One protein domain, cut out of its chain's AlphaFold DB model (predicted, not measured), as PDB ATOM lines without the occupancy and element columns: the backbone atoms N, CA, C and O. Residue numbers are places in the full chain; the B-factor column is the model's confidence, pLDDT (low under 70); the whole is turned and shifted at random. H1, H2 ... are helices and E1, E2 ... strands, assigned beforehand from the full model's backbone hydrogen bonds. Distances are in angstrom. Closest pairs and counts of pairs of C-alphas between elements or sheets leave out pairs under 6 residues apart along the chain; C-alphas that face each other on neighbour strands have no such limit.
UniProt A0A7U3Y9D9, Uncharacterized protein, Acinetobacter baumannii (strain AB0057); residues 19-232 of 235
ATOM      1  N   GLN A  19       2.924  -6.147 -13.676       88.19
ATOM      2  CA  GLN A  19       2.582  -6.904 -12.462       88.19
ATOM      3  C   GLN A  19       2.244  -6.000 -11.271       88.19
ATOM      4  O   GLN A  19       1.628  -6.468 -10.322       88.19
ATOM      5  N   LEU A  20       2.586  -4.715 -11.345       94.06
ATOM      6  CA  LEU A  20       2.365  -3.717 -10.310       94.06
ATOM      7  C   LEU A  20       1.795  -2.464 -10.966       94.06
ATOM      8  O   LEU A  20       2.148  -2.108 -12.092       94.06
ATOM      9  N   GLY A  21       0.939  -1.775 -10.238       95.31
ATOM     10  CA  GLY A  21       0.388  -0.492 -10.609       95.31
ATOM     11  C   GLY A  21       0.108   0.362  -9.385       95.31
ATOM     12  O   GLY A  21       0.287  -0.062  -8.240       95.31
ATOM     13  N   VAL A  22      -0.382   1.562  -9.650       97.56
ATOM     14  CA  VAL A  22      -0.975   2.446  -8.651       97.56
ATOM     15  C   VAL A  22      -2.465   2.599  -8.907       97.56
ATOM     16  O   VAL A  22      -2.929   2.556 -10.048       97.56
ATOM     17  N   ILE A  23      -3.218   2.785  -7.832       98.00
ATOM     18  CA  ILE A  23      -4.658   3.035  -7.871       98.00
ATOM     19  C   ILE A  23      -4.966   4.467  -7.483       98.00
ATOM     20  O   ILE A  23      -4.247   5.075  -6.692       98.00
ATOM     21  N   ILE A  24      -6.070   4.995  -7.996       98.50
ATOM     22  CA  ILE A  24      -6.639   6.249  -7.525       98.50
ATOM     23  C   ILE A  24      -8.162   6.230  -7.583       98.50
ATOM     24  O   ILE A  24      -8.754   5.677  -8.506       98.50
ATOM     25  N   LYS A  25      -8.794   6.800  -6.559       96.56
ATOM     26  CA  LYS A  25     -10.249   6.909  -6.419       96.56
ATOM     27  C   LYS A  25     -10.614   8.241  -5.791       96.56
ATOM     28  O   LYS A  25      -9.888   8.724  -4.916       96.56
ATOM     29  N   LYS A  26     -11.766   8.784  -6.171       96.19
ATOM     30  CA  LYS A  26     -12.358   9.941  -5.511       96.19
ATOM     31  C   LYS A  26     -13.133   9.493  -4.272       96.19
ATOM     32  O   LYS A  26     -14.093   8.729  -4.356       96.19
ATOM     33  N   VAL A  27     -12.710   9.943  -3.090       91.62
ATOM     34  CA  VAL A  27     -13.369   9.603  -1.812       91.62
ATOM     35  C   VAL A  27     -14.410  10.656  -1.448       91.62
ATOM     36  O   VAL A  27     -15.497  10.330  -0.978       91.62
ATOM     37  N   THR A  28     -14.085  11.926  -1.678       88.69
ATOM     38  CA  THR A  28     -14.994  13.070  -1.527       88.69
ATOM     39  C   THR A  28     -14.771  14.058  -2.674       88.69
ATOM     40  O   THR A  28     -13.913  13.834  -3.525       88.69
ATOM     41  N   SER A  29     -15.514  15.171  -2.720       83.31
ATOM     42  CA  SER A  29     -15.268  16.216  -3.727       83.31
ATOM     43  C   SER A  29     -13.845  16.784  -3.667       83.31
ATOM     44  O   SER A  29     -13.292  17.085  -4.718       83.31
ATOM     45  N   GLU A  30     -13.253  16.835  -2.467       82.19
ATOM     46  CA  GLU A  30     -11.965  17.490  -2.176       82.19
ATOM     47  C   GLU A  30     -10.812  16.514  -1.889       82.19
ATOM     48  O   GLU A  30      -9.694  16.933  -1.576       82.19
ATOM     49  N   GLN A  31     -11.076  15.205  -1.892       90.00
ATOM     50  CA  GLN A  31     -10.093  14.213  -1.475       90.00
ATOM     51  C   GLN A  31     -10.142  12.963  -2.343       90.00
ATOM     52  O   GLN A  31     -11.133  12.230  -2.370       90.00
ATOM     53  N   ASN A  32      -9.002  12.689  -2.964       97.00
ATOM     54  CA  ASN A  32      -8.710  11.416  -3.593       97.00
ATOM     55  C   ASN A  32      -7.968  10.493  -2.621       97.00
ATOM     56  O   ASN A  32      -7.546  10.895  -1.530       97.00
ATOM     57  N   HIS A  33      -7.797   9.243  -3.024       97.88
ATOM     58  CA  HIS A  33      -7.037   8.240  -2.292       97.88
ATOM     59  C   HIS A  33      -6.254   7.364  -3.260       97.88
ATOM     60  O   HIS A  33      -6.744   7.079  -4.351       97.88
ATOM     61  N   THR A  34      -5.053   6.951  -2.862       98.69
ATOM     62  CA  THR A  34      -4.142   6.161  -3.695       98.69
ATOM     63  C   THR A  34      -3.501   5.014  -2.914       98.69
ATOM     64  O   THR A  34      -3.645   4.901  -1.696       98.69
ATOM     65  N   GLY A  35      -2.821   4.138  -3.637       98.44
ATOM     66  CA  GLY A  35      -2.154   2.949  -3.140       98.44
ATOM     67  C   GLY A  35      -1.617   2.126  -4.297       98.44
ATOM     68  O   GLY A  35      -1.510   2.620  -5.422       98.44
ATOM     69  N   PHE A  36      -1.342   0.858  -4.029       98.19
ATOM     70  CA  PHE A  36      -0.843  -0.084  -5.018       98.19
ATOM     71  C   PHE A  36      -1.919  -1.052  -5.483       98.19
ATOM     72  O   PHE A  36      -2.890  -1.336  -4.775       98.19
ATOM     73  N   VAL A  37      -1.686  -1.587  -6.676       96.88
ATOM     74  CA  VAL A  37      -2.441  -2.701  -7.226       96.88
ATOM     75  C   VAL A  37      -1.520  -3.722  -7.870       96.88
ATOM     76  O   VAL A  37      -0.556  -3.359  -8.536       96.88
ATOM     77  N   PHE A  38      -1.809  -5.000  -7.674       94.81
ATOM     78  CA  PHE A  38      -1.127  -6.100  -8.353       94.81
ATOM     79  C   PHE A  38      -2.068  -7.298  -8.489       94.81
ATOM     80  O   PHE A  38      -3.213  -7.246  -8.034       94.81
ATOM     81  N   ILE A  39      -1.615  -8.352  -9.168       90.25
ATOM     82  CA  ILE A  39      -2.387  -9.588  -9.323       90.25
ATOM     83  C   ILE A  39      -1.778 -10.701  -8.484       90.25
ATOM     84  O   ILE A  39      -0.590 -10.985  -8.601       90.25
ATOM     85  N   GLU A  40      -2.627 -11.378  -7.721       89.00
ATOM     86  CA  GLU A  40      -2.311 -12.605  -6.994       89.00
ATOM     87  C   GLU A  40      -3.454 -13.604  -7.214       89.00
ATOM     88  O   GLU A  40      -4.622 -13.237  -7.097       89.00
ATOM     89  N   ASP A  41      -3.145 -14.848  -7.595       85.75
ATOM     90  CA  ASP A  41      -4.138 -15.906  -7.850       85.75
ATOM     91  C   ASP A  41      -5.326 -15.472  -8.740       85.75
ATOM     92  O   ASP A  41      -6.487 -15.801  -8.486       85.75
ATOM     93  N   ASN A  42      -5.033 -14.720  -9.810       83.75
ATOM     94  CA  ASN A  42      -6.009 -14.121 -10.738       83.75
ATOM     95  C   ASN A  42      -6.994 -13.121 -10.102       83.75
ATOM     96  O   ASN A  42      -8.014 -12.800 -10.713       83.75
ATOM     97  N   LYS A  43      -6.704 -12.612  -8.905       88.94
ATOM     98  CA  LYS A  43      -7.463 -11.544  -8.252       88.94
ATOM     99  C   LYS A  43      -6.669 -10.254  -8.227       88.94
ATOM    100  O   LYS A  43      -5.443 -10.262  -8.159       88.94
ATOM    101  N   LEU A  44      -7.399  -9.145  -8.242       92.81
ATOM    102  CA  LEU A  44      -6.832  -7.829  -8.017       92.81
ATOM    103  C   LEU A  44      -6.542  -7.673  -6.524       92.81
ATOM    104  O   LEU A  44      -7.448  -7.845  -5.713       92.81
ATOM    105  N   VAL A  45      -5.312  -7.339  -6.155       96.19
ATOM    106  CA  VAL A  45      -4.954  -7.000  -4.776       96.19
ATOM    107  C   VAL A  45      -4.833  -5.490  -4.669       96.19
ATOM    108  O   VAL A  45      -4.012  -4.890  -5.357       96.19
ATOM    109  N   LEU A  46      -5.656  -4.877  -3.820       96.94
ATOM    110  CA  LEU A  46      -5.592  -3.456  -3.486       96.94
ATOM    111  C   LEU A  46      -4.838  -3.293  -2.165       96.94
ATOM    112  O   LEU A  46      -5.336  -3.696  -1.114       96.94
ATOM    113  N   ALA A  47      -3.650  -2.700  -2.229       98.19
ATOM    114  CA  ALA A  47      -2.733  -2.561  -1.102       98.19
ATOM    115  C   ALA A  47      -2.535  -1.077  -0.762       98.19
ATOM    116  O   ALA A  47      -1.844  -0.350  -1.483       98.19
ATOM    117  N   HIS A  48      -3.167  -0.585   0.307       98.00
ATOM    118  CA  HIS A  48      -3.171   0.849   0.604       98.00
ATOM    119  C   HIS A  48      -3.329   1.210   2.086       98.00
ATOM    120  O   HIS A  48      -4.106   0.611   2.830       98.00
ATOM    121  N   PHE A  49      -2.652   2.280   2.503       98.12
ATOM    122  CA  PHE A  49      -2.801   2.875   3.832       98.12
ATOM    123  C   PHE A  49      -3.994   3.839   3.866       98.12
ATOM    124  O   PHE A  49      -3.915   4.944   3.333       98.12
ATOM    125  N   GLY A  50      -5.126   3.408   4.432       93.06
ATOM    126  CA  GLY A  50      -6.402   4.120   4.286       93.06
ATOM    127  C   GLY A  50      -6.700   5.160   5.364       93.06
ATOM    128  O   GLY A  50      -7.232   6.226   5.062       93.06
ATOM    129  N   TRP A  51      -6.376   4.871   6.622       95.06
ATOM    130  CA  TRP A  51      -6.611   5.789   7.739       95.06
ATOM    131  C   TRP A  51      -5.662   5.484   8.899       95.06
ATOM    132  O   TRP A  51      -4.853   4.567   8.800       95.06
ATOM    133  N   HIS A  52      -5.760   6.250   9.988       96.44
ATOM    134  CA  HIS A  52      -4.959   6.078  11.198       96.44
ATOM    135  C   HIS A  52      -4.826   4.605  11.602       96.44
ATOM    136  O   HIS A  52      -5.821   3.941  11.898       96.44
ATOM    137  N   GLU A  53      -3.584   4.124  11.544       97.06
ATOM    138  CA  GLU A  53      -3.155   2.758  11.837       97.06
ATOM    139  C   GLU A  53      -3.913   1.633  11.104       97.06
ATOM    140  O   GLU A  53      -4.006   0.502  11.585       97.06
ATOM    141  N   THR A  54      -4.493   1.944   9.940       97.38
ATOM    142  CA  THR A  54      -5.348   1.029   9.175       97.38
ATOM    143  C   THR A  54      -4.792   0.796   7.776       97.38
ATOM    144  O   THR A  54      -4.787   1.696   6.926       97.38
ATOM    145  N   TYR A  55      -4.389  -0.444   7.520       98.31
ATOM    146  CA  TYR A  55      -3.913  -0.913   6.228       98.31
ATOM    147  C   TYR A  55      -4.929  -1.847   5.574       98.31
ATOM    148  O   TYR A  55      -5.566  -2.659   6.240       98.31
ATOM    149  N   PHE A  56      -5.089  -1.723   4.265       97.69
ATOM    150  CA  PHE A  56      -5.986  -2.548   3.467       97.69
ATOM    151  C   PHE A  56      -5.142  -3.378   2.507       97.69
ATOM    152  O   PHE A  56      -4.319  -2.811   1.790       97.69
ATOM    153  N   PHE A  57      -5.365  -4.692   2.492       97.31
ATOM    154  CA  PHE A  57      -4.716  -5.628   1.571       97.31
ATOM    155  C   PHE A  57      -5.778  -6.537   0.952       97.31
ATOM    156  O   PHE A  57      -5.918  -7.703   1.300       97.31
ATOM    157  N   GLN A  58      -6.623  -5.957   0.104       95.25
ATOM    158  CA  GLN A  58      -7.911  -6.550  -0.245       95.25
ATOM    159  C   GLN A  58      -7.872  -7.255  -1.593       95.25
ATOM    160  O   GLN A  58      -7.573  -6.634  -2.614       95.25
ATOM    161  N   ARG A  59      -8.272  -8.524  -1.611       94.56
ATOM    162  CA  ARG A  59      -8.422  -9.328  -2.824       94.56
ATOM    163  C   ARG A  59      -9.814  -9.118  -3.406       94.56
ATOM    164  O   ARG A  59     -10.823  -9.524  -2.826       94.56
ATOM    165  N   ARG A  60      -9.890  -8.492  -4.577       91.12
ATOM    166  CA  ARG A  60     -11.139  -8.078  -5.224       91.12
ATOM    167  C   ARG A  60     -11.318  -8.716  -6.602       91.12
ATOM    168  O   ARG A  60     -10.361  -8.988  -7.324       91.12
ATOM    169  N   ASN A  61     -12.590  -8.903  -6.956       89.69
ATOM    170  CA  ASN A  61     -13.058  -9.236  -8.308       89.69
ATOM    171  C   ASN A  61     -13.754  -8.029  -8.970       89.69
ATOM    172  O   ASN A  61     -14.495  -8.192  -9.935       89.69
ATOM    173  N   ASP A  62     -13.573  -6.833  -8.414       89.69
ATOM    174  CA  ASP A  62     -14.031  -5.552  -8.943       89.69
ATOM    175  C   ASP A  62     -12.949  -4.493  -8.684       89.69
ATOM    176  O   ASP A  62     -11.950  -4.768  -8.017       89.69
ATOM    177  N   SER A  63     -13.115  -3.293  -9.247       86.75
ATOM    178  CA  SER A  63     -12.157  -2.208  -9.019       86.75
ATOM    179  C   SER A  63     -12.401  -1.454  -7.712       86.75
ATOM    180  O   SER A  63     -11.652  -0.534  -7.419       86.75
ATOM    181  N   ASP A  64     -13.470  -1.750  -6.963       89.56
ATOM    182  CA  ASP A  64     -13.961  -0.945  -5.833       89.56
ATOM    183  C   ASP A  64     -14.036   0.572  -6.129       89.56
ATOM    184  O   ASP A  64     -13.782   1.427  -5.279       89.56
ATOM    185  N   GLY A  65     -14.345   0.936  -7.377       93.31
ATOM    186  CA  GLY A  65     -14.381   2.329  -7.824       93.31
ATOM    187  C   GLY A  65     -13.009   2.960  -8.078       93.31
ATOM    188  O   GLY A  65     -12.967   4.115  -8.472       93.31
ATOM    189  N   TYR A  66     -11.901   2.234  -7.928       96.56
ATOM    190  CA  TYR A  66     -10.583   2.719  -8.329       96.56
ATOM    191  C   TYR A  66     -10.413   2.715  -9.851       96.56
ATOM    192  O   TYR A  66     -10.900   1.825 -10.558       96.56
ATOM    193  N   ALA A  67      -9.677   3.711 -10.332       97.31
ATOM    194  CA  ALA A  67      -8.953   3.669 -11.590       97.31
ATOM    195  C   ALA A  67      -7.502   3.238 -11.317       97.31
ATOM    196  O   ALA A  67      -6.963   3.477 -10.236       97.31
ATOM    197  N   MET A  68      -6.871   2.595 -12.292       96.50
ATOM    198  CA  MET A  68      -5.554   1.974 -12.173       96.50
ATOM    199  C   MET A  68      -4.616   2.511 -13.247       96.50
ATOM    200  O   MET A  68      -5.001   2.622 -14.411       96.50
ATOM    201  N   TYR A  69      -3.370   2.770 -12.876       95.50
ATOM    202  CA  TYR A  69      -2.263   2.862 -13.817       95.50
ATOM    203  C   TYR A  69      -1.317   1.692 -13.578       95.50
ATOM    204  O   TYR A  69      -0.838   1.489 -12.465       95.50
ATOM    205  N   TRP A  70      -1.062   0.925 -14.628       93.94
ATOM    206  CA  TRP A  70      -0.215  -0.258 -14.600       93.94
ATOM    207  C   TRP A  70       1.181   0.109 -15.099       93.94
ATOM    208  O   TRP A  70       1.315   0.649 -16.198       93.94
ATOM    209  N   PHE A  71       2.213  -0.187 -14.309       90.31
ATOM    210  CA  PHE A  71       3.591   0.029 -14.739       90.31
ATOM    211  C   PHE A  71       3.983  -0.975 -15.812       90.31
ATOM    212  O   PHE A  71       3.592  -2.139 -15.757       90.31
ATOM    213  N   ASP A  72       4.803  -0.535 -16.752       83.25
ATOM    214  CA  ASP A  72       5.467  -1.425 -17.694       83.25
ATOM    215  C   ASP A  72       6.651  -2.115 -16.988       83.25
ATOM    216  O   ASP A  72       7.406  -1.457 -16.270       83.25
ATOM    217  N   LEU A  73       6.834  -3.424 -17.171       68.94
ATOM    218  CA  LEU A  73       8.012  -4.150 -16.681       68.94
ATOM    219  C   LEU A  73       9.317  -3.619 -17.297       68.94
ATOM    220  O   LEU A  73      10.369  -3.719 -16.670       68.94
ATOM    221  N   GLU A  74       9.269  -2.994 -18.478       72.12
ATOM    222  CA  GLU A  74      10.420  -2.263 -19.025       72.12
ATOM    223  C   GLU A  74      10.744  -0.990 -18.224       72.12
ATOM    224  O   GLU A  74      11.871  -0.493 -18.277       72.12
ATOM    225  N   LYS A  75       9.781  -0.467 -17.453       72.19
ATOM    226  CA  LYS A  75       9.945   0.696 -16.569       72.19
ATOM    227  C   LYS A  75      10.328   0.332 -15.134       72.19
ATOM    228  O   LYS A  75      10.902   1.172 -14.457       72.19
ATOM    229  N   ILE A  76      10.012  -0.869 -14.643       81.88
ATOM    230  CA  ILE A  76      10.377  -1.297 -13.281       81.88
ATOM    231  C   ILE A  76      11.037  -2.678 -13.335       81.88
ATOM    232  O   ILE A  76      10.363  -3.654 -13.667       81.88
ATOM    233  N   PRO A  77      12.322  -2.806 -12.943       84.56
ATOM    234  CA  PRO A  77      12.990  -4.100 -12.890       84.56
ATOM    235  C   PRO A  77      12.214  -5.110 -12.035       84.56
ATOM    236  O   PRO A  77      11.831  -4.799 -10.908       84.56
ATOM    237  N   GLU A  78      12.073  -6.349 -12.513       85.38
ATOM    238  CA  GLU A  78      11.341  -7.429 -11.820       85.38
ATOM    239  C   GLU A  78      11.768  -7.592 -10.349       85.38
ATOM    240  O   GLU A  78      10.934  -7.728  -9.460       85.38
ATOM    241  N   ARG A  79      13.073  -7.476 -10.059       88.06
ATOM    242  CA  ARG A  79      13.607  -7.523  -8.684       88.06
ATOM    243  C   ARG A  79      13.026  -6.444  -7.760       88.06
ATOM    244  O   ARG A  79      12.811  -6.705  -6.582       88.06
ATOM    245  N   THR A  80      12.797  -5.239  -8.283       90.75
ATOM    246  CA  THR A  80      12.226  -4.109  -7.540       90.75
ATOM    247  C   THR A  80      10.742  -4.353  -7.314       90.75
ATOM    248  O   THR A  80      10.243  -4.137  -6.216       90.75
ATOM    249  N   LEU A  81      10.053  -4.882  -8.324       90.88
ATOM    250  CA  LEU A  81       8.642  -5.224  -8.240       90.88
ATOM    251  C   LEU A  81       8.363  -6.298  -7.182       90.88
ATOM    252  O   LEU A  81       7.493  -6.105  -6.336       90.88
ATOM    253  N   VAL A  82       9.125  -7.395  -7.193       91.06
ATOM    254  CA  VAL A  82       9.002  -8.472  -6.195       91.06
ATOM    255  C   VAL A  82       9.263  -7.937  -4.789       91.06
ATOM    256  O   VAL A  82       8.548  -8.291  -3.855       91.06
ATOM    257  N   HIS A  83      10.257  -7.057  -4.634       93.00
ATOM    258  CA  HIS A  83      10.535  -6.429  -3.348       93.00
ATOM    259  C   HIS A  83       9.359  -5.567  -2.864       93.00
ATOM    260  O   HIS A  83       8.919  -5.751  -1.734       93.00
ATOM    261  N   ILE A  84       8.803  -4.705  -3.725       95.69
ATOM    262  CA  ILE A  84       7.632  -3.876  -3.396       95.69
ATOM    263  C   ILE A  84       6.448  -4.748  -2.967       95.69
ATOM    264  O   ILE A  84       5.873  -4.508  -1.908       95.69
ATOM    265  N   ILE A  85       6.092  -5.769  -3.755       95.50
ATOM    266  CA  ILE A  85       4.952  -6.645  -3.444       95.50
ATOM    267  C   ILE A  85       5.161  -7.355  -2.104       95.50
ATOM    268  O   ILE A  85       4.252  -7.361  -1.277       95.50
ATOM    269  N   ASN A  86       6.363  -7.878  -1.852       95.06
ATOM    270  CA  ASN A  86       6.677  -8.520  -0.580       95.06
ATOM    271  C   ASN A  86       6.543  -7.546   0.603       95.06
ATOM    272  O   ASN A  86       5.959  -7.916   1.614       95.06
ATOM    273  N   GLU A  87       7.035  -6.307   0.500       95.94
ATOM    274  CA  GLU A  87       6.881  -5.313   1.577       95.94
ATOM    275  C   GLU A  87       5.409  -4.988   1.866       95.94
ATOM    276  O   GLU A  87       5.013  -4.893   3.029       95.94
ATOM    277  N   LEU A  88       4.575  -4.877   0.826       97.62
ATOM    278  CA  LEU A  88       3.128  -4.692   0.978       97.62
ATOM    279  C   LEU A  88       2.480  -5.891   1.689       97.62
ATOM    280  O   LEU A  88       1.675  -5.713   2.604       97.62
ATOM    281  N   GLU A  89       2.862  -7.110   1.306       96.69
ATOM    282  CA  GLU A  89       2.365  -8.348   1.911       96.69
ATOM    283  C   GLU A  89       2.780  -8.477   3.382       96.69
ATOM    284  O   GLU A  89       1.952  -8.859   4.209       96.69
ATOM    285  N   GLN A  90       4.004  -8.083   3.756       97.19
ATOM    286  CA  GLN A  90       4.459  -8.160   5.151       97.19
ATOM    287  C   GLN A  90       3.559  -7.375   6.117       97.19
ATOM    288  O   GLN A  90       3.347  -7.818   7.244       97.19
ATOM    289  N   ILE A  91       2.969  -6.253   5.691       97.81
ATOM    290  CA  ILE A  91       2.037  -5.485   6.535       97.81
ATOM    291  C   ILE A  91       0.761  -6.294   6.827       97.81
ATOM    292  O   ILE A  91       0.176  -6.166   7.902       97.81
ATOM    293  N   SER A  92       0.343  -7.176   5.912       96.75
ATOM    294  CA  SER A  92      -0.827  -8.046   6.101       96.75
ATOM    295  C   SER A  92      -0.612  -9.165   7.131       96.75
ATOM    296  O   SER A  92      -1.571  -9.793   7.573       96.75
ATOM    297  N   HIS A  93       0.626  -9.392   7.583       96.62
ATOM    298  CA  HIS A  93       0.908 -10.309   8.693       96.62
ATOM    299  C   HIS A  93       0.599  -9.713  10.073       96.62
ATOM    300  O   HIS A  93       0.592 -10.437  11.073       96.62
ATOM    301  N   ASN A  94       0.319  -8.410  10.145       96.94
ATOM    302  CA  ASN A  94      -0.150  -7.784  11.372       96.94
ATOM    303  C   ASN A  94      -1.566  -8.248  11.743       96.94
ATOM    304  O   ASN A  94      -2.253  -8.963  11.016       96.94
ATOM    305  N   LYS A  95      -2.034  -7.824  12.921       96.38
ATOM    306  CA  LYS A  95      -3.365  -8.173  13.427       96.38
ATOM    307  C   LYS A  95      -4.467  -7.736  12.451       96.38
ATOM    308  O   LYS A  95      -4.655  -6.539  12.245       96.38
ATOM    309  N   ASP A  96      -5.266  -8.687  11.971       95.88
ATOM    310  CA  ASP A  96      -6.521  -8.395  11.273       95.88
ATOM    311  C   ASP A  96      -7.524  -7.734  12.241       95.88
ATOM    312  O   ASP A  96      -7.781  -8.214  13.353       95.88
ATOM    313  N   LEU A  97      -8.049  -6.577  11.843       93.62
ATOM    314  CA  LEU A  97      -8.928  -5.742  12.652       93.62
ATOM    315  C   LEU A  97     -10.398  -6.161  12.557       93.62
ATOM    316  O   LEU A  97     -11.155  -5.894  13.493       93.62
ATOM    317  N   ASN A  98     -10.828  -6.764  11.445       90.94
ATOM    318  CA  ASN A  98     -12.250  -7.018  11.189       90.94
ATOM    319  C   ASN A  98     -12.561  -8.237  10.295       90.94
ATOM    320  O   ASN A  98     -13.713  -8.387   9.888       90.94
ATOM    321  N   ASN A  99     -11.587  -9.109  10.031       84.44
ATOM    322  CA  ASN A  99     -11.684 -10.283   9.153       84.44
ATOM    323  C   ASN A  99     -12.079  -9.956   7.701       84.44
ATOM    324  O   ASN A  99     -12.622 -10.815   7.008       84.44
ATOM    325  N   ASN A 100     -11.830  -8.725   7.238       88.94
ATOM    326  CA  ASN A 100     -12.111  -8.279   5.866       88.94
ATOM    327  C   ASN A 100     -10.843  -7.776   5.163       88.94
ATOM    328  O   ASN A 100     -10.892  -6.798   4.409       88.94
ATOM    329  N   GLU A 101      -9.712  -8.425   5.450       93.94
ATOM    330  CA  GLU A 101      -8.403  -8.067   4.898       93.94
ATOM    331  C   GLU A 101      -8.029  -6.601   5.199       93.94
ATOM    332  O   GLU A 101      -7.504  -5.857   4.359       93.94
ATOM    333  N   VAL A 102      -8.349  -6.184   6.429       96.75
ATOM    334  CA  VAL A 102      -7.990  -4.888   7.003       96.75
ATOM    335  C   VAL A 102      -7.103  -5.140   8.209       96.75
ATOM    336  O   VAL A 102      -7.535  -5.708   9.209       96.75
ATOM    337  N   PHE A 103      -5.866  -4.685   8.129       97.94
ATOM    338  CA  PHE A 103      -4.815  -5.012   9.073       97.94
ATOM    339  C   PHE A 103      -4.425  -3.785   9.885       97.94
ATOM    340  O   PHE A 103      -4.448  -2.647   9.400       97.94
ATOM    341  N   TYR A 104      -4.066  -4.018  11.142       97.75
ATOM    342  CA  TYR A 104      -3.396  -3.017  11.949       97.75
ATOM    343  C   TYR A 104      -2.048  -2.707  11.310       97.75
ATOM    344  O   TYR A 104      -1.296  -3.610  10.966       97.75
ATOM    345  N   PHE A 105      -1.728  -1.434  11.167       98.00
ATOM    346  CA  PHE A 105      -0.412  -1.014  10.715       98.00
ATOM    347  C   PHE A 105       0.060   0.089  11.651       98.00
ATOM    348  O   PHE A 105      -0.596   1.127  11.675       98.00
ATOM    349  N   PRO A 106       1.135  -0.097  12.438       95.44
ATOM    350  CA  PRO A 106       1.561   0.862  13.461       95.44
ATOM    351  C   PRO A 106       2.241   2.107  12.863       95.44
ATOM    352  O   PRO A 106       3.335   2.500  13.259       95.44
ATOM    353  N   ALA A 107       1.586   2.740  11.891       96.69
ATOM    354  CA  ALA A 107       1.977   3.995  11.279       96.69
ATOM    355  C   ALA A 107       0.984   5.095  11.681       96.69
ATOM    356  O   ALA A 107      -0.221   4.985  11.398       96.69
ATOM    357  N   PRO A 108       1.453   6.192  12.295       96.75
ATOM    358  CA  PRO A 108       0.585   7.314  12.578       96.75
ATOM    359  C   PRO A 108       0.175   7.978  11.261       96.75
ATOM    360  O   PRO A 108       1.010   8.353  10.439       96.75
ATOM    361  N   TYR A 109      -1.128   8.166  11.080       98.00
ATOM    362  CA  TYR A 109      -1.629   9.066  10.044       98.00
ATOM    363  C   TYR A 109      -1.421  10.519  10.483       98.00
ATOM    364  O   TYR A 109      -1.834  10.893  11.584       98.00
ATOM    365  N   GLY A 110      -0.809  11.331   9.624       97.75
ATOM    366  CA  GLY A 110      -0.465  12.724   9.909       97.75
ATOM    367  C   GLY A 110       0.010  13.466   8.662       97.75
ATOM    368  O   GLY A 110      -0.160  12.983   7.545       97.75
ATOM    369  N   ILE A 111       0.545  14.672   8.851       97.81
ATOM    370  CA  ILE A 111       1.001  15.553   7.768       97.81
ATOM    371  C   ILE A 111       2.523  15.699   7.718       97.81
ATOM    372  O   ILE A 111       3.055  16.084   6.684       97.81
ATOM    373  N   VAL A 112       3.222  15.440   8.826       97.75
ATOM    374  CA  VAL A 112       4.677  15.591   8.896       97.75
ATOM    375  C   VAL A 112       5.333  14.397   8.221       97.75
ATOM    376  O   VAL A 112       5.252  13.282   8.731       97.75
ATOM    377  N   ASN A 113       5.985  14.658   7.094       96.06
ATOM    378  CA  ASN A 113       6.890  13.744   6.415       96.06
ATOM    379  C   ASN A 113       7.838  14.558   5.522       96.06
ATOM    380  O   ASN A 113       7.399  15.492   4.853       96.06
ATOM    381  N   PHE A 114       9.121  14.204   5.514       91.56
ATOM    382  CA  PHE A 114      10.148  14.846   4.682       91.56
ATOM    383  C   PHE A 114      10.881  13.818   3.802       91.56
ATOM    384  O   PHE A 114      12.030  14.032   3.427       91.56
ATOM    385  N   GLY A 115      10.245  12.675   3.532       92.12
ATOM    386  CA  GLY A 115      10.878  11.518   2.905       92.12
ATOM    387  C   GLY A 115      11.762  10.704   3.858       92.12
ATOM    388  O   GLY A 115      11.985  11.049   5.027       92.12
ATOM    389  N   GLY A 116      12.250   9.574   3.348       91.25
ATOM    390  CA  GLY A 116      13.220   8.710   4.022       91.25
ATOM    391  C   GLY A 116      12.652   7.760   5.080       91.25
ATOM    392  O   GLY A 116      13.419   6.955   5.627       91.25
ATOM    393  N   SER A 117      11.346   7.819   5.356       94.38
ATOM    394  CA  SER A 117      10.674   6.858   6.231       94.38
ATOM    395  C   SER A 117      10.700   5.476   5.586       94.38
ATOM    396  O   SER A 117      10.860   5.348   4.373       94.38
ATOM    397  N   ARG A 118      10.571   4.423   6.393       95.38
ATOM    398  CA  ARG A 118      10.644   3.043   5.899       95.38
ATOM    399  C   ARG A 118       9.561   2.173   6.505       95.38
ATOM    400  O   ARG A 118       8.964   2.504   7.525       95.38
ATOM    401  N   ILE A 119       9.349   1.034   5.879       95.56
ATOM    402  CA  ILE A 119       8.527  -0.069   6.336       95.56
ATOM    403  C   ILE A 119       9.427  -1.296   6.347       95.56
ATOM    404  O   ILE A 119      10.188  -1.524   5.411       95.56
ATOM    405  N   SER A 120       9.393  -2.046   7.442       94.06
ATOM    406  CA  SER A 120      10.192  -3.257   7.585       94.06
ATOM    407  C   SER A 120       9.448  -4.248   8.458       94.06
ATOM    408  O   SER A 120       9.097  -3.930   9.591       94.06
ATOM    409  N   GLY A 121       9.234  -5.461   7.947       93.50
ATOM    410  CA  GLY A 121       8.568  -6.526   8.703       93.50
ATOM    411  C   GLY A 121       7.135  -6.181   9.124       93.50
ATOM    412  O   GLY A 121       6.683  -6.663  10.155       93.50
ATOM    413  N   GLY A 122       6.449  -5.329   8.357       94.88
ATOM    414  CA  GLY A 122       5.090  -4.869   8.655       94.88
ATOM    415  C   GLY A 122       5.002  -3.654   9.585       94.88
ATOM    416  O   GLY A 122       3.897  -3.162   9.815       94.88
ATOM    417  N   ASP A 123       6.131  -3.124  10.068       95.88
ATOM    418  CA  ASP A 123       6.179  -1.961  10.957       95.88
ATOM    419  C   ASP A 123       6.644  -0.694  10.236       95.88
ATOM    420  O   ASP A 123       7.513  -0.739   9.363       95.88
ATOM    421  N   PHE A 124       6.098   0.455  10.639       96.88
ATOM    422  CA  PHE A 124       6.578   1.764  10.202       96.88
ATOM    423  C   PHE A 124       7.800   2.194  11.010       96.88
ATOM    424  O   PHE A 124       7.775   2.253  12.240       96.88
ATOM    425  N   LEU A 125       8.862   2.548  10.298       96.25
ATOM    426  CA  LEU A 125      10.102   3.067  10.843       96.25
ATOM    427  C   LEU A 125      10.229   4.540  10.455       96.25
ATOM    428  O   LEU A 125      10.486   4.880   9.298       96.25
ATOM    429  N   SER A 126      10.052   5.411  11.444       93.50
ATOM    430  CA  SER A 126      10.202   6.855  11.275       93.50
ATOM    431  C   SER A 126      11.616   7.235  10.838       93.50
ATOM    432  O   SER A 126      12.602   6.629  11.272       93.50
ATOM    433  N   THR A 127      11.725   8.296  10.043       92.62
ATOM    434  CA  THR A 127      13.011   8.878   9.661       92.62
ATOM    435  C   THR A 127      13.775   9.328  10.915       92.62
ATOM    436  O   THR A 127      13.209  10.025  11.768       92.62
ATOM    437  N   PRO A 128      15.066   8.966  11.065       87.81
ATOM    438  CA  PRO A 128      15.870   9.407  12.198       87.81
ATOM    439  C   PRO A 128      15.833  10.929  12.364       87.81
ATOM    440  O   PRO A 128      16.126  11.671  11.433       87.81
ATOM    441  N   ASN A 129      15.528  11.384  13.581       86.81
ATOM    442  CA  ASN A 129      15.397  12.798  13.956       86.81
ATOM    443  C   ASN A 129      14.188  13.549  13.360       86.81
ATOM    444  O   ASN A 129      14.050  14.745  13.615       86.81
ATOM    445  N   THR A 130      13.273  12.874  12.657       91.50
ATOM    446  CA  THR A 130      12.008  13.476  12.212       91.50
ATOM    447  C   THR A 130      10.933  13.273  13.273       91.50
ATOM    448  O   THR A 130      10.252  12.251  13.344       91.50
ATOM    449  N   VAL A 131      10.787  14.262  14.149       92.62
ATOM    450  CA  VAL A 131       9.773  14.232  15.206       92.62
ATOM    451  C   VAL A 131       8.385  14.418  14.593       92.62
ATOM    452  O   VAL A 131       8.136  15.396  13.892       92.62
ATOM    453  N   GLY A 132       7.468  13.497  14.895       94.94
ATOM    454  CA  GLY A 132       6.116  13.512  14.340       94.94
ATOM    455  C   GLY A 132       5.990  12.841  12.974       94.94
ATOM    456  O   GLY A 132       4.949  12.999  12.348       94.94
ATOM    457  N   ASP A 133       7.009  12.115  12.507       97.19
ATOM    458  CA  ASP A 133       6.947  11.445  11.208       97.19
ATOM    459  C   ASP A 133       5.701  10.560  11.077       97.19
ATOM    460  O   ASP A 133       5.310   9.852  12.012       97.19
ATOM    461  N   SER A 134       5.044  10.663   9.931       97.50
ATOM    462  CA  SER A 134       3.699  10.154   9.716       97.50
ATOM    463  C   SER A 134       3.429   9.898   8.243       97.50
ATOM    464  O   SER A 134       4.136  10.391   7.367       97.50
ATOM    465  N   LEU A 135       2.387   9.121   7.965       97.81
ATOM    466  CA  LEU A 135       2.002   8.774   6.606       97.81
ATOM    467  C   LEU A 135       0.640   9.367   6.237       97.81
ATOM    468  O   LEU A 135      -0.263   9.529   7.056       97.81
ATOM    469  N   THR A 136       0.485   9.608   4.944       97.88
ATOM    470  CA  THR A 136      -0.798   9.662   4.237       97.88
ATOM    471  C   THR A 136      -0.779   8.569   3.168       97.88
ATOM    472  O   THR A 136       0.244   7.909   2.985       97.88
ATOM    473  N   CYS A 137      -1.870   8.364   2.430       98.12
ATOM    474  CA  CYS A 137      -1.900   7.342   1.382       98.12
ATOM    475  C   CYS A 137      -0.853   7.572   0.277       98.12
ATOM    476  O   CYS A 137      -0.177   6.629  -0.124       98.12
ATOM    477  N   SER A 138      -0.641   8.816  -0.158       98.25
ATOM    478  CA  SER A 138       0.388   9.141  -1.155       98.25
ATOM    479  C   SER A 138       1.799   9.031  -0.584       98.25
ATOM    480  O   SER A 138       2.693   8.521  -1.248       98.25
ATOM    481  N   VAL A 139       2.004   9.478   0.661       98.12
ATOM    482  CA  VAL A 139       3.311   9.368   1.332       98.12
ATOM    483  C   VAL A 139       3.672   7.900   1.563       98.12
ATOM    484  O   VAL A 139       4.829   7.532   1.424       98.12
ATOM    485  N   PHE A 140       2.691   7.036   1.838       98.62
ATOM    486  CA  PHE A 140       2.882   5.587   1.888       98.62
ATOM    487  C   PHE A 140       3.378   5.027   0.545       98.62
ATOM    488  O   PHE A 140       4.346   4.271   0.524       98.62
ATOM    489  N   VAL A 141       2.769   5.435  -0.575       98.50
ATOM    490  CA  VAL A 141       3.231   5.044  -1.919       98.50
ATOM    491  C   VAL A 141       4.666   5.519  -2.166       98.50
ATOM    492  O   VAL A 141       5.507   4.718  -2.572       98.50
ATOM    493  N   ASN A 142       4.971   6.781  -1.854       97.88
ATOM    494  CA  ASN A 142       6.322   7.326  -1.986       97.88
ATOM    495  C   ASN A 142       7.347   6.577  -1.115       97.88
ATOM    496  O   ASN A 142       8.397   6.188  -1.609       97.88
ATOM    497  N   CYS A 143       7.014   6.312   0.151       97.38
ATOM    498  CA  CYS A 143       7.847   5.574   1.106       97.38
ATOM    499  C   CYS A 143       8.256   4.194   0.562       97.38
ATOM    500  O   CYS A 143       9.438   3.849   0.567       97.38
ATOM    501  N   ILE A 144       7.298   3.434   0.017       97.62
ATOM    502  CA  ILE A 144       7.559   2.120  -0.588       97.62
ATOM    503  C   ILE A 144       8.502   2.231  -1.800       97.62
ATOM    504  O   ILE A 144       9.412   1.411  -1.946       97.62
ATOM    505  N   PHE A 145       8.333   3.244  -2.653       96.38
ATOM    506  CA  PHE A 145       9.220   3.474  -3.798       96.38
ATOM    507  C   PHE A 145      10.639   3.884  -3.378       96.38
ATOM    508  O   PHE A 145      11.616   3.287  -3.841       96.38
ATOM    509  N   GLU A 146      10.765   4.847  -2.460       95.25
ATOM    510  CA  GLU A 146      12.051   5.317  -1.936       95.25
ATOM    511  C   GLU A 146      12.850   4.182  -1.297       95.25
ATOM    512  O   GLU A 146      14.017   3.971  -1.640       95.25
ATOM    513  N   GLN A 147      12.226   3.405  -0.404       95.31
ATOM    514  CA  GLN A 147      12.926   2.318   0.283       95.31
ATOM    515  C   GLN A 147      13.335   1.184  -0.662       95.31
ATOM    516  O   GLN A 147      14.335   0.512  -0.413       95.31
ATOM    517  N   SER A 148      12.604   1.010  -1.768       94.38
ATOM    518  CA  SER A 148      12.899   0.009  -2.799       94.38
ATOM    519  C   SER A 148      14.029   0.432  -3.745       94.38
ATOM    520  O   SER A 148      14.318  -0.270  -4.718       94.38
ATOM    521  N   GLY A 149      14.669   1.581  -3.490       92.75
ATOM    522  CA  GLY A 149      15.713   2.135  -4.350       92.75
ATOM    523  C   GLY A 149      15.180   2.596  -5.706       92.75
ATOM    524  O   GLY A 149      15.930   2.604  -6.682       92.75
ATOM    525  N   PHE A 150      13.891   2.939  -5.774       93.50
ATOM    526  CA  PHE A 150      13.207   3.373  -6.987       93.50
ATOM    527  C   PHE A 150      12.425   4.676  -6.741       93.50
ATOM    528  O   PHE A 150      11.203   4.691  -6.880       93.50
ATOM    529  N   PRO A 151      13.097   5.762  -6.308       95.19
ATOM    530  CA  PRO A 151      12.430   7.034  -6.057       95.19
ATOM    531  C   PRO A 151      11.819   7.583  -7.350       95.19
ATOM    532  O   PRO A 151      12.457   7.563  -8.402       95.19
ATOM    533  N   ILE A 152      10.584   8.079  -7.255       95.94
ATOM    534  CA  ILE A 152       9.863   8.677  -8.388       95.94
ATOM    535  C   ILE A 152       9.889  10.204  -8.324       95.94
ATOM    536  O   ILE A 152       9.913  10.852  -9.365       95.94
ATOM    537  N   LEU A 153       9.879  10.786  -7.126       97.56
ATOM    538  CA  LEU A 153       9.680  12.219  -6.924       97.56
ATOM    539  C   LEU A 153      10.989  12.933  -6.594       97.56
ATOM    540  O   LEU A 153      11.797  12.424  -5.818       97.56
ATOM    541  N   ASP A 154      11.148  14.149  -7.113       97.50
ATOM    542  CA  ASP A 154      12.122  15.111  -6.599       97.50
ATOM    543  C   ASP A 154      11.481  15.935  -5.472       97.50
ATOM    544  O   ASP A 154      10.952  17.030  -5.697       97.50
ATOM    545  N   LEU A 155      11.488  15.386  -4.253       95.50
ATOM    546  CA  LEU A 155      10.837  15.998  -3.090       95.50
ATOM    547  C   LEU A 155      11.376  17.391  -2.736       95.50
ATOM    548  O   LEU A 155      10.641  18.177  -2.136       95.50
ATOM    549  N   ASP A 156      12.601  17.740  -3.134       96.00
ATOM    550  CA  ASP A 156      13.176  19.060  -2.850       96.00
ATOM    551  C   ASP A 156      12.455  20.185  -3.617       96.00
ATOM    552  O   ASP A 156      12.537  21.360  -3.250       96.00
ATOM    553  N   THR A 157      11.700  19.832  -4.659       97.56
ATOM    554  CA  THR A 157      10.912  20.777  -5.463       97.56
ATOM    555  C   THR A 157       9.489  20.983  -4.941       97.56
ATOM    556  O   THR A 157       8.781  21.860  -5.448       97.56
ATOM    557  N   TRP A 158       9.047  20.202  -3.945       97.25
ATOM    558  CA  TRP A 158       7.658  20.214  -3.485       97.25
ATOM    559  C   TRP A 158       7.283  21.524  -2.796       97.25
ATOM    560  O   TRP A 158       7.970  22.023  -1.905       97.25
ATOM    561  N   LYS A 159       6.133  22.069  -3.194       95.69
ATOM    562  CA  LYS A 159       5.618  23.353  -2.714       95.69
ATOM    563  C   LYS A 159       4.390  23.124  -1.834       95.69
ATOM    564  O   LYS A 159       3.645  22.163  -2.017       95.69
ATOM    565  N   THR A 160       4.162  24.047  -0.908       96.31
ATOM    566  CA  THR A 160       2.934  24.115  -0.107       96.31
ATOM    567  C   THR A 160       2.037  25.213  -0.666       96.31
ATOM    568  O   THR A 160       2.489  26.350  -0.815       96.31
ATOM    569  N   THR A 161       0.767  24.908  -0.937       95.06
ATOM    570  CA  THR A 161      -0.236  25.913  -1.330       95.06
ATOM    571  C   THR A 161      -1.229  26.220  -0.202       95.06
ATOM    572  O   THR A 161      -1.291  25.519   0.808       95.06
ATOM    573  N   GLU A 162      -2.058  27.254  -0.377       96.38
ATOM    574  CA  GLU A 162      -3.153  27.570   0.558       96.38
ATOM    575  C   GLU A 162      -4.145  26.405   0.704       96.38
ATOM    576  O   GLU A 162      -4.527  26.052   1.818       96.38
ATOM    577  N   GLN A 163      -4.475  25.728  -0.399       94.06
ATOM    578  CA  GLN A 163      -5.332  24.538  -0.386       94.06
ATOM    579  C   GLN A 163      -4.721  23.397   0.446       94.06
ATOM    580  O   GLN A 163      -5.439  22.642   1.108       94.06
ATOM    581  N   ASP A 164      -3.391  23.261   0.443       96.25
ATOM    582  CA  ASP A 164      -2.713  22.263   1.268       96.25
ATOM    583  C   ASP A 164      -2.811  22.611   2.755       96.25
ATOM    584  O   ASP A 164      -3.060  21.720   3.562       96.25
ATOM    585  N   ILE A 165      -2.699  23.893   3.117       97.88
ATOM    586  CA  ILE A 165      -2.857  24.382   4.497       97.88
ATOM    587  C   ILE A 165      -4.274  24.113   5.020       97.88
ATOM    588  O   ILE A 165      -4.449  23.625   6.145       97.88
ATOM    589  N   GLU A 166      -5.288  24.403   4.206       97.12
ATOM    590  CA  GLU A 166      -6.690  24.125   4.532       97.12
ATOM    591  C   GLU A 166      -6.918  22.627   4.749       97.12
ATOM    592  O   GLU A 166      -7.487  22.213   5.766       97.12
ATOM    593  N   TRP A 167      -6.405  21.794   3.836       96.62
ATOM    594  CA  TRP A 167      -6.507  20.344   3.956       96.62
ATOM    595  C   TRP A 167      -5.772  19.811   5.191       96.62
ATOM    596  O   TRP A 167      -6.337  19.007   5.931       96.62
ATOM    597  N   GLN A 168      -4.547  20.275   5.453       97.94
ATOM    598  CA  GLN A 168      -3.752  19.887   6.622       97.94
ATOM    599  C   GLN A 168      -4.483  20.226   7.924       97.94
ATOM    600  O   GLN A 168      -4.539  19.416   8.846       97.94
ATOM    601  N   THR A 169      -5.106  21.400   7.999       97.88
ATOM    602  CA  THR A 169      -5.905  21.784   9.169       97.88
ATOM    603  C   THR A 169      -7.109  20.853   9.333       97.88
ATOM    604  O   THR A 169      -7.301  20.274  10.405       97.88
ATOM    605  N   SER A 170      -7.865  20.634   8.252       96.56
ATOM    606  CA  SER A 170      -9.067  19.793   8.258       96.56
ATOM    607  C   SER A 170      -8.774  18.329   8.598       96.56
ATOM    608  O   SER A 170      -9.514  17.694   9.355       96.56
ATOM    609  N   ILE A 171      -7.690  17.761   8.064       96.44
ATOM    610  CA  ILE A 171      -7.341  16.360   8.312       96.44
ATOM    611  C   ILE A 171      -6.878  16.148   9.755       96.44
ATOM    612  O   ILE A 171      -7.237  15.145  10.370       96.44
ATOM    613  N   LEU A 172      -6.167  17.120  10.336       98.00
ATOM    614  CA  LEU A 172      -5.776  17.078  11.742       98.00
ATOM    615  C   LEU A 172      -6.973  17.259  12.684       98.00
ATOM    616  O   LEU A 172      -6.968  16.683  13.772       98.00
ATOM    617  N   ASP A 173      -8.013  18.002  12.290       97.38
ATOM    618  CA  ASP A 173      -9.267  18.074  13.057       97.38
ATOM    619  C   ASP A 173      -9.940  16.696  13.139       97.38
ATOM    620  O   ASP A 173     -10.393  16.279  14.205       97.38
ATOM    621  N   LYS A 174      -9.919  15.930  12.040       95.88
ATOM    622  CA  LYS A 174     -10.444  14.551  11.995       95.88
ATOM    623  C   LYS A 174      -9.627  13.553  12.827       95.88
ATOM    624  O   LYS A 174     -10.117  12.464  13.123       95.88
ATOM    625  N   LEU A 175      -8.399  13.905  13.213       96.69
ATOM    626  CA  LEU A 175      -7.494  13.073  14.018       96.69
ATOM    627  C   LEU A 175      -7.522  13.413  15.517       96.69
ATOM    628  O   LEU A 175      -6.794  12.796  16.305       96.69
ATOM    629  N   ILE A 176      -8.357  14.367  15.942       95.75
ATOM    630  CA  ILE A 176      -8.531  14.697  17.362       95.75
ATOM    631  C   ILE A 176      -8.966  13.444  18.135       95.75
ATOM    632  O   ILE A 176      -9.908  12.747  17.765       95.75
ATOM    633  N   GLY A 177      -8.244  13.141  19.218       94.75
ATOM    634  CA  GLY A 177      -8.482  11.963  20.057       94.75
ATOM    635  C   GLY A 177      -7.941  10.643  19.494       94.75
ATOM    636  O   GLY A 177      -8.065   9.622  20.164       94.75
ATOM    637  N   LYS A 178      -7.340  10.644  18.295       95.81
ATOM    638  CA  LYS A 178      -6.604   9.494  17.740       95.81
ATOM    639  C   LYS A 178      -5.112   9.576  18.041       95.81
ATOM    640  O   LYS A 178      -4.498   8.579  18.385       95.81
ATOM    641  N   LEU A 179      -4.552  10.781  17.960       96.00
ATOM    642  CA  LEU A 179      -3.148  11.048  18.254       96.00
ATOM    643  C   LEU A 179      -2.953  11.428  19.725       96.00
ATOM    644  O   LEU A 179      -3.841  12.021  20.346       96.00
ATOM    645  N   SER A 180      -1.766  11.148  20.271       96.12
ATOM    646  CA  SER A 180      -1.393  11.683  21.583       96.12
ATOM    647  C   SER A 180      -1.374  13.221  21.540       96.12
ATOM    648  O   SER A 180      -1.096  13.796  20.481       96.12
ATOM    649  N   PRO A 181      -1.645  13.920  22.662       96.94
ATOM    650  CA  PRO A 181      -1.666  15.384  22.677       96.94
ATOM    651  C   PRO A 181      -0.370  16.013  22.160       96.94
ATOM    652  O   PRO A 181      -0.410  16.978  21.401       96.94
ATOM    653  N   GLU A 182       0.772  15.428  22.522       96.94
ATOM    654  CA  GLU A 182       2.082  15.905  22.083       96.94
ATOM    655  C   GLU A 182       2.301  15.674  20.585       96.94
ATOM    656  O   GLU A 182       2.723  16.582  19.873       96.94
ATOM    657  N   PHE A 183       1.938  14.493  20.073       96.75
ATOM    658  CA  PHE A 183       2.051  14.207  18.645       96.75
ATOM    659  C   PHE A 183       1.139  15.129  17.823       96.75
ATOM    660  O   PHE A 183       1.579  15.700  16.830       96.75
ATOM    661  N   MET A 184      -0.101  15.362  18.269       98.06
ATOM    662  CA  MET A 184      -1.016  16.322  17.639       98.06
ATOM    663  C   MET A 184      -0.447  17.747  17.642       98.06
ATOM    664  O   MET A 184      -0.542  18.439  16.629       98.06
ATOM    665  N   ARG A 185       0.164  18.191  18.751       98.19
ATOM    666  CA  ARG A 185       0.822  19.505  18.837       98.19
ATOM    667  C   ARG A 185       1.904  19.645  17.764       98.19
ATOM    668  O   ARG A 185       1.885  20.625  17.024       98.19
ATOM    669  N   ILE A 186       2.773  18.641  17.628       98.06
ATOM    670  CA  ILE A 186       3.824  18.606  16.598       98.06
ATOM    671  C   ILE A 186       3.221  18.696  15.191       98.06
ATOM    672  O   ILE A 186       3.690  19.493  14.380       98.06
ATOM    673  N   GLN A 187       2.161  17.932  14.897       98.31
ATOM    674  CA  GLN A 187       1.496  18.009  13.592       98.31
ATOM    675  C   GLN A 187       0.958  19.420  13.314       98.31
ATOM    676  O   GLN A 187       1.183  19.975  12.242       98.31
ATOM    677  N   ARG A 188       0.280  20.035  14.291       98.31
ATOM    678  CA  ARG A 188      -0.316  21.374  14.149       98.31
ATOM    679  C   ARG A 188       0.723  22.463  13.933       98.31
ATOM    680  O   ARG A 188       0.505  23.359  13.127       98.31
ATOM    681  N   GLU A 189       1.858  22.377  14.618       98.12
ATOM    682  CA  GLU A 189       2.960  23.332  14.462       98.12
ATOM    683  C   GLU A 189       3.610  23.288  13.076       98.12
ATOM    684  O   GLU A 189       4.289  24.247  12.700       98.12
ATOM    685  N   ASN A 190       3.394  22.205  12.325       98.12
ATOM    686  CA  ASN A 190       3.927  21.991  10.984       98.12
ATOM    687  C   ASN A 190       2.936  22.300   9.855       98.12
ATOM    688  O   ASN A 190       3.315  22.226   8.686       98.12
ATOM    689  N   VAL A 191       1.701  22.706  10.170       98.38
ATOM    690  CA  VAL A 191       0.744  23.176   9.157       98.38
ATOM    691  C   VAL A 191       1.366  24.322   8.352       98.38
ATOM    692  O   VAL A 191       1.900  25.280   8.912       98.38
ATOM    693  N   GLY A 192       1.336  24.193   7.027       97.38
ATOM    694  CA  GLY A 192       1.925  25.129   6.073       97.38
ATOM    695  C   GLY A 192       3.448  25.079   5.935       97.38
ATOM    696  O   GLY A 192       3.993  25.743   5.057       97.38
ATOM    697  N   LYS A 193       4.146  24.299   6.768       96.50
ATOM    698  CA  LYS A 193       5.616  24.173   6.746       96.50
ATOM    699  C   LYS A 193       6.099  22.904   6.057       96.50
ATOM    700  O   LYS A 193       7.252  22.844   5.651       96.50
ATOM    701  N   VAL A 194       5.226  21.907   5.951       96.00
ATOM    702  CA  VAL A 194       5.496  20.644   5.264       96.00
ATOM    703  C   VAL A 194       4.690  20.588   3.971       96.00
ATOM    704  O   VAL A 194       3.500  20.929   3.998       96.00
ATOM    705  N   PRO A 195       5.301  20.194   2.842       96.06
ATOM    706  CA  PRO A 195       4.564  20.040   1.603       96.06
ATOM    707  C   PRO A 195       3.603  18.856   1.698       96.06
ATOM    708  O   PRO A 195       3.876  17.844   2.344       96.06
ATOM    709  N   ARG A 196       2.456  18.970   1.030       96.75
ATOM    710  CA  ARG A 196       1.509  17.863   0.902       96.75
ATOM    711  C   ARG A 196       1.790  17.120  -0.397       96.75
ATOM    712  O   ARG A 196       1.719  17.704  -1.471       96.75
ATOM    713  N   LEU A 197       1.987  15.809  -0.307       97.31
ATOM    714  CA  LEU A 197       1.964  14.943  -1.479       97.31
ATOM    715  C   LEU A 197       0.524  14.516  -1.792       97.31
ATOM    716  O   LEU A 197      -0.063  13.682  -1.090       97.31
ATOM    717  N   ARG A 198      -0.081  15.099  -2.831       97.75
ATOM    718  CA  ARG A 198      -1.469  14.785  -3.199       97.75
ATOM    719  C   ARG A 198      -1.565  13.447  -3.949       97.75
ATOM    720  O   ARG A 198      -0.650  13.121  -4.706       97.75
ATOM    721  N   PRO A 199      -2.657  12.675  -3.786       98.50
ATOM    722  CA  PRO A 199      -2.814  11.381  -4.459       98.50
ATOM    723  C   PRO A 199      -2.721  11.479  -5.984       98.50
ATOM    724  O   PRO A 199      -2.015  10.697  -6.612       98.50
ATOM    725  N   GLU A 200      -3.385  12.468  -6.581       98.38
ATOM    726  CA  GLU A 200      -3.360  12.717  -8.024       98.38
ATOM    727  C   GLU A 200      -1.979  13.140  -8.543       98.38
ATOM    728  O   GLU A 200      -1.622  12.762  -9.654       98.38
ATOM    729  N   GLN A 201      -1.180  13.845  -7.736       98.25
ATOM    730  CA  GLN A 201       0.204  14.193  -8.076       98.25
ATOM    731  C   GLN A 201       1.109  12.963  -8.014       98.25
ATOM    732  O   GLN A 201       1.885  12.743  -8.934       98.25
ATOM    733  N   MET A 202       0.974  12.127  -6.979       98.31
ATOM    734  CA  MET A 202       1.734  10.876  -6.866       98.31
ATOM    735  C   MET A 202       1.428   9.937  -8.038       98.31
ATOM    736  O   MET A 202       2.341   9.447  -8.696       98.31
ATOM    737  N   VAL A 203       0.146   9.715  -8.348       98.19
ATOM    738  CA  VAL A 203      -0.242   8.879  -9.494       98.19
ATOM    739  C   VAL A 203       0.171   9.519 -10.815       98.19
ATOM    740  O   VAL A 203       0.697   8.826 -11.678       98.19
ATOM    741  N   GLY A 204       0.001  10.835 -10.966       97.69
ATOM    742  CA  GLY A 204       0.452  11.571 -12.143       97.69
ATOM    743  C   GLY A 204       1.953  11.413 -12.380       97.69
ATOM    744  O   GLY A 204       2.358  11.097 -13.496       97.69
ATOM    745  N   ALA A 205       2.760  11.540 -11.325       97.44
ATOM    746  CA  ALA A 205       4.199  11.315 -11.365       97.44
ATOM    747  C   ALA A 205       4.538   9.878 -11.785       97.44
ATOM    748  O   ALA A 205       5.307   9.692 -12.723       97.44
ATOM    749  N   CYS A 206       3.894   8.864 -11.192       96.12
ATOM    750  CA  CYS A 206       4.044   7.467 -11.615       96.12
ATOM    751  C   CYS A 206       3.755   7.260 -13.109       96.12
ATOM    752  O   CYS A 206       4.430   6.472 -13.772       96.12
ATOM    753  N   CYS A 207       2.755   7.960 -13.649       95.25
ATOM    754  CA  CYS A 207       2.368   7.841 -15.050       95.25
ATOM    755  C   CYS A 207       3.396   8.433 -16.025       95.25
ATOM    756  O   CYS A 207       3.559   7.918 -17.136       95.25
ATOM    757  N   VAL A 208       4.047   9.533 -15.640       94.88
ATOM    758  CA  VAL A 208       4.995  10.263 -16.500       94.88
ATOM    759  C   VAL A 208       6.453   9.908 -16.232       94.88
ATOM    760  O   VAL A 208       7.300  10.294 -17.027       94.88
ATOM    761  N   PHE A 209       6.731   9.146 -15.174       93.44
ATOM    762  CA  PHE A 209       8.070   8.693 -14.826       93.44
ATOM    763  C   PHE A 209       8.725   7.901 -15.968       93.44
ATOM    764  O   PHE A 209       8.146   6.951 -16.527       93.44
ATOM    765  N   ASP A 210       9.954   8.298 -16.284       90.75
ATOM    766  CA  ASP A 210      10.811   7.748 -17.334       90.75
ATOM    767  C   ASP A 210      12.274   7.600 -16.876       90.75
ATOM    768  O   ASP A 210      13.189   7.650 -17.696       90.75
ATOM    769  N   TYR A 211      12.475   7.335 -15.579       89.31
ATOM    770  CA  TYR A 211      13.774   7.219 -14.897       89.31
ATOM    771  C   TYR A 211      14.472   8.540 -14.548       89.31
ATOM    772  O   TYR A 211      15.576   8.510 -14.000       89.31
ATOM    773  N   GLU A 212      13.813   9.677 -14.761       92.62
ATOM    774  CA  GLU A 212      14.167  10.951 -14.133       92.62
ATOM    775  C   GLU A 212      13.208  11.263 -12.973       92.62
ATOM    776  O   GLU A 212      12.017  10.943 -13.029       92.62
ATOM    777  N   LEU A 213      13.733  11.854 -11.890       96.94
ATOM    778  CA  LEU A 213      12.899  12.267 -10.760       96.94
ATOM    779  C   LEU A 213      11.893  13.322 -11.232       96.94
ATOM    780  O   LEU A 213      12.259  14.302 -11.877       96.94
ATOM    781  N   VAL A 214      10.624  13.115 -10.898       97.75
ATOM    782  CA  VAL A 214       9.534  13.999 -11.300       97.75
ATOM    783  C   VAL A 214       9.441  15.153 -10.314       97.75
ATOM    784  O   VAL A 214       9.165  14.941  -9.130       97.75
ATOM    785  N   ASP A 215       9.647  16.369 -10.811       98.31
ATOM    786  CA  ASP A 215       9.479  17.595 -10.036       98.31
ATOM    787  C   ASP A 215       8.001  17.943  -9.777       98.31
ATOM    788  O   ASP A 215       7.069  17.398 -10.382       98.31
ATOM    789  N   PHE A 216       7.784  18.887  -8.860       98.12
ATOM    790  CA  PHE A 216       6.455  19.347  -8.468       98.12
ATOM    791  C   PHE A 216       5.618  19.848  -9.653       98.12
ATOM    792  O   PHE A 216       4.454  19.476  -9.767       98.12
ATOM    793  N   ASP A 217       6.178  20.679 -10.539       98.00
ATOM    794  CA  ASP A 217       5.408  21.318 -11.617       98.00
ATOM    795  C   ASP A 217       4.982  20.284 -12.686       98.00
ATOM    796  O   ASP A 217       3.882  20.356 -13.252       98.00
ATOM    797  N   THR A 218       5.811  19.263 -12.916       97.88
ATOM    798  CA  THR A 218       5.509  18.125 -13.788       97.88
ATOM    799  C   THR A 218       4.455  17.210 -13.167       97.88
ATOM    800  O   THR A 218       3.495  16.834 -13.849       97.88
ATOM    801  N   ALA A 219       4.584  16.885 -11.876       97.88
ATOM    802  CA  ALA A 219       3.594  16.093 -11.146       97.88
ATOM    803  C   ALA A 219       2.229  16.800 -11.091       97.88
ATOM    804  O   ALA A 219       1.197  16.157 -11.282       97.88
ATOM    805  N   ASP A 220       2.214  18.121 -10.898       97.31
ATOM    806  CA  ASP A 220       0.996  18.937 -10.876       97.31
ATOM    807  C   ASP A 220       0.317  18.988 -12.253       97.31
ATOM    808  O   ASP A 220      -0.890  18.782 -12.379       97.31
ATOM    809  N   SER A 221       1.106  19.123 -13.323       97.38
ATOM    810  CA  SER A 221       0.594  19.044 -14.696       97.38
ATOM    811  C   SER A 221      -0.003  17.666 -15.012       97.38
ATOM    812  O   SER A 221      -1.049  17.564 -15.661       97.38
ATOM    813  N   ALA A 222       0.636  16.586 -14.552       97.56
ATOM    814  CA  ALA A 222       0.127  15.227 -14.723       97.56
ATOM    815  C   ALA A 222      -1.128  14.964 -13.871       97.56
ATOM    816  O   ALA A 222      -2.025  14.242 -14.316       97.56
ATOM    817  N   ALA A 223      -1.232  15.582 -12.693       97.38
ATOM    818  CA  ALA A 223      -2.394  15.479 -11.819       97.38
ATOM    819  C   ALA A 223      -3.678  15.981 -12.494       97.38
ATOM    820  O   ALA A 223      -4.725  15.357 -12.341       97.38
ATOM    821  N   ILE A 224      -3.602  17.044 -13.305       97.12
ATOM    822  CA  ILE A 224      -4.749  17.543 -14.088       97.12
ATOM    823  C   ILE A 224      -5.299  16.434 -14.995       97.12
ATOM    824  O   ILE A 224      -6.497  16.158 -14.989       97.12
ATOM    825  N   ILE A 225      -4.416  15.732 -15.710       97.38
ATOM    826  CA  ILE A 225      -4.794  14.624 -16.598       97.38
ATOM    827  C   ILE A 225      -5.398  13.462 -15.793       97.38
ATOM    828  O   ILE A 225      -6.371  12.847 -16.229       97.38
ATOM    829  N   VAL A 226      -4.838  13.152 -14.618       97.62
ATOM    830  CA  VAL A 226      -5.374  12.120 -13.714       97.62
ATOM    831  C   VAL A 226      -6.796  12.465 -13.266       97.62
ATOM    832  O   VAL A 226      -7.675  11.606 -13.324       97.62
ATOM    833  N   LEU A 227      -7.039  13.712 -12.859       96.88
ATOM    834  CA  LEU A 227      -8.349  14.184 -12.404       96.88
ATOM    835  C   LEU A 227      -9.396  14.155 -13.526       96.88
ATOM    836  O   LEU A 227     -10.503  13.666 -13.307       96.88
ATOM    837  N   GLU A 228      -9.040  14.602 -14.734       96.25
ATOM    838  CA  GLU A 228      -9.923  14.533 -15.908       96.25
ATOM    839  C   GLU A 228     -10.328  13.087 -16.231       96.25
ATOM    840  O   GLU A 228     -11.491  12.801 -16.531       96.25
ATOM    841  N   GLN A 229      -9.379  12.149 -16.148       96.69
ATOM    842  CA  GLN A 229      -9.649  10.735 -16.403       96.69
ATOM    843  C   GLN A 229     -10.486  10.089 -15.296       96.69
ATOM    844  O   GLN A 229     -11.372   9.296 -15.605       96.69
ATOM    845  N   LEU A 230     -10.254  10.435 -14.026       95.56
ATOM    846  CA  LEU A 230     -11.089   9.986 -12.906       95.56
ATOM    847  C   LEU A 230     -12.550  10.396 -13.090       95.56
ATOM    848  O   LEU A 230     -13.447   9.564 -12.949       95.56
ATOM    849  N   GLU A 231     -12.782  11.656 -13.462       94.69
ATOM    850  CA  GLU A 231     -14.127  12.164 -13.729       94.69
ATOM    851  C   GLU A 231     -14.778  11.430 -14.909       94.69
ATOM    852  O   GLU A 231     -15.905  10.949 -14.790       94.69
ATOM    853  N   ALA A 232     -14.045  11.244 -16.012       94.88
ATOM    854  CA  ALA A 232     -14.536  10.510 -17.177       94.88
ATOM    855  C   ALA A 232     -14.848   9.028 -16.882       94.88
ATOM    856  O   ALA A 232     -15.774   8.461 -17.464       94.88
TER     857      ALA A 232
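Overview. This is residues 19 to 232 of the 235 residues of an uncharacterized protein of Acinetobacter baumannii (strain AB0057) (UniProt A0A7U3Y9D9). A strongly twisted wall of six strands has helices H1, H2 and H5 over one face, while H6 crosses H5 near the sheet's E5 and E1 edge. The short strand hairpin E7 and E8 packs on H1 and H2, and a helical hairpin, H3 and H4, sits off the sheet, farthest from the mean of the C-alphas. The printed part has 214 residues, with eight strands and six helices in the order E1 E2 E3 E4 E5 H1 E6 E7 E8 H2 H3 H4 H5 H6, a mixed class. The large sheet, order E5, E1, E2, E3, E4, E6, is antiparallel and makes two layers with H1, H2, H5 and H6, helices on one face of a sheet. The whole is compact and rounded, with a radius of gyration of the C-alphas of 16.2 A and spans of 45 by 39 by 34 A.

Along the chain. The large sheet holds E1, residues 20 to 28, 25.7 A long from C-alpha 20 at (2.365, -3.717, -10.310); E2, 31 to 40, 28.5 A; E3, 43 to 51, 23.6 A; E4, 54 to 60; E5, 67 to 70; and E6, 102 to 104. E7 is residues 118 to 120 and E8 123 to 125. The helices are H1, 78 to 91, 20.7 A; H2, 137 to 147; H3, 162 to 174; H4, 181 to 189; H5, 199 to 208; and H6, 216 to 232, 24.4 A, ending at C-alpha 232 at (-14.536, 10.510, -17.177).

Arrangement. E1 to E4 form a meander, each strand the antiparallel neighbour of the one before, with N 21 and O 37 at 2.8 A, N 36 and O 47 at 2.9 A, and N 46 and O 58 at 2.9 A. At the edge strands, N 22 of E1 and O 69 of E5 are within hydrogen-bond range at 2.9 A, and N 55 of E4 and O 103 of E6 are within hydrogen-bond range at 2.9 A. H2 is on the sheet at a height of 9.7 A, along E2 at 4 degrees on the local plane. H1 and H2 only just touch, with 3 pairs of C-alphas within 8 A, the closest those of Ile 84 and Ile 144, 6.6 A. H2 and H5 touch at a steep tilt of 43 degrees, the closest C-alphas being Ser 138 and Pro 199, 5.1 A. H5 and H6 touch about perpendicular at 77 degrees, the closest C-alphas being Gly 204 and Ala 222, 4.5 A. E7 and E8 form a hairpin, with N 118 and O 125 at 2.9 A; the closest C-alphas of E7 and H2 are those of Arg 118 and Cys 143, 6.1 A. H3, with residues 169 to 172 alone, touches H4 in a helical hairpin at a shallow tilt of 10 degrees, the closest C-alphas being Leu 172 and Arg 188, 7.4 A; neither is on the sheet. Each O i to N i+4 pair is within hydrogen-bond range in H2, H3, H4 and H5, against 9 of 10 in H1 and 12 of 13 in H6.

Size, cuts and confidence. The two C-alphas farthest apart are those of Glu 74 and Pro 181, 46.9 A. The printed part has no cut, and the links E6 to E7, E8 to H2 and H2 to H3 are long. The mean pLDDT of the printed part is 94.8, with residue 73 under 70.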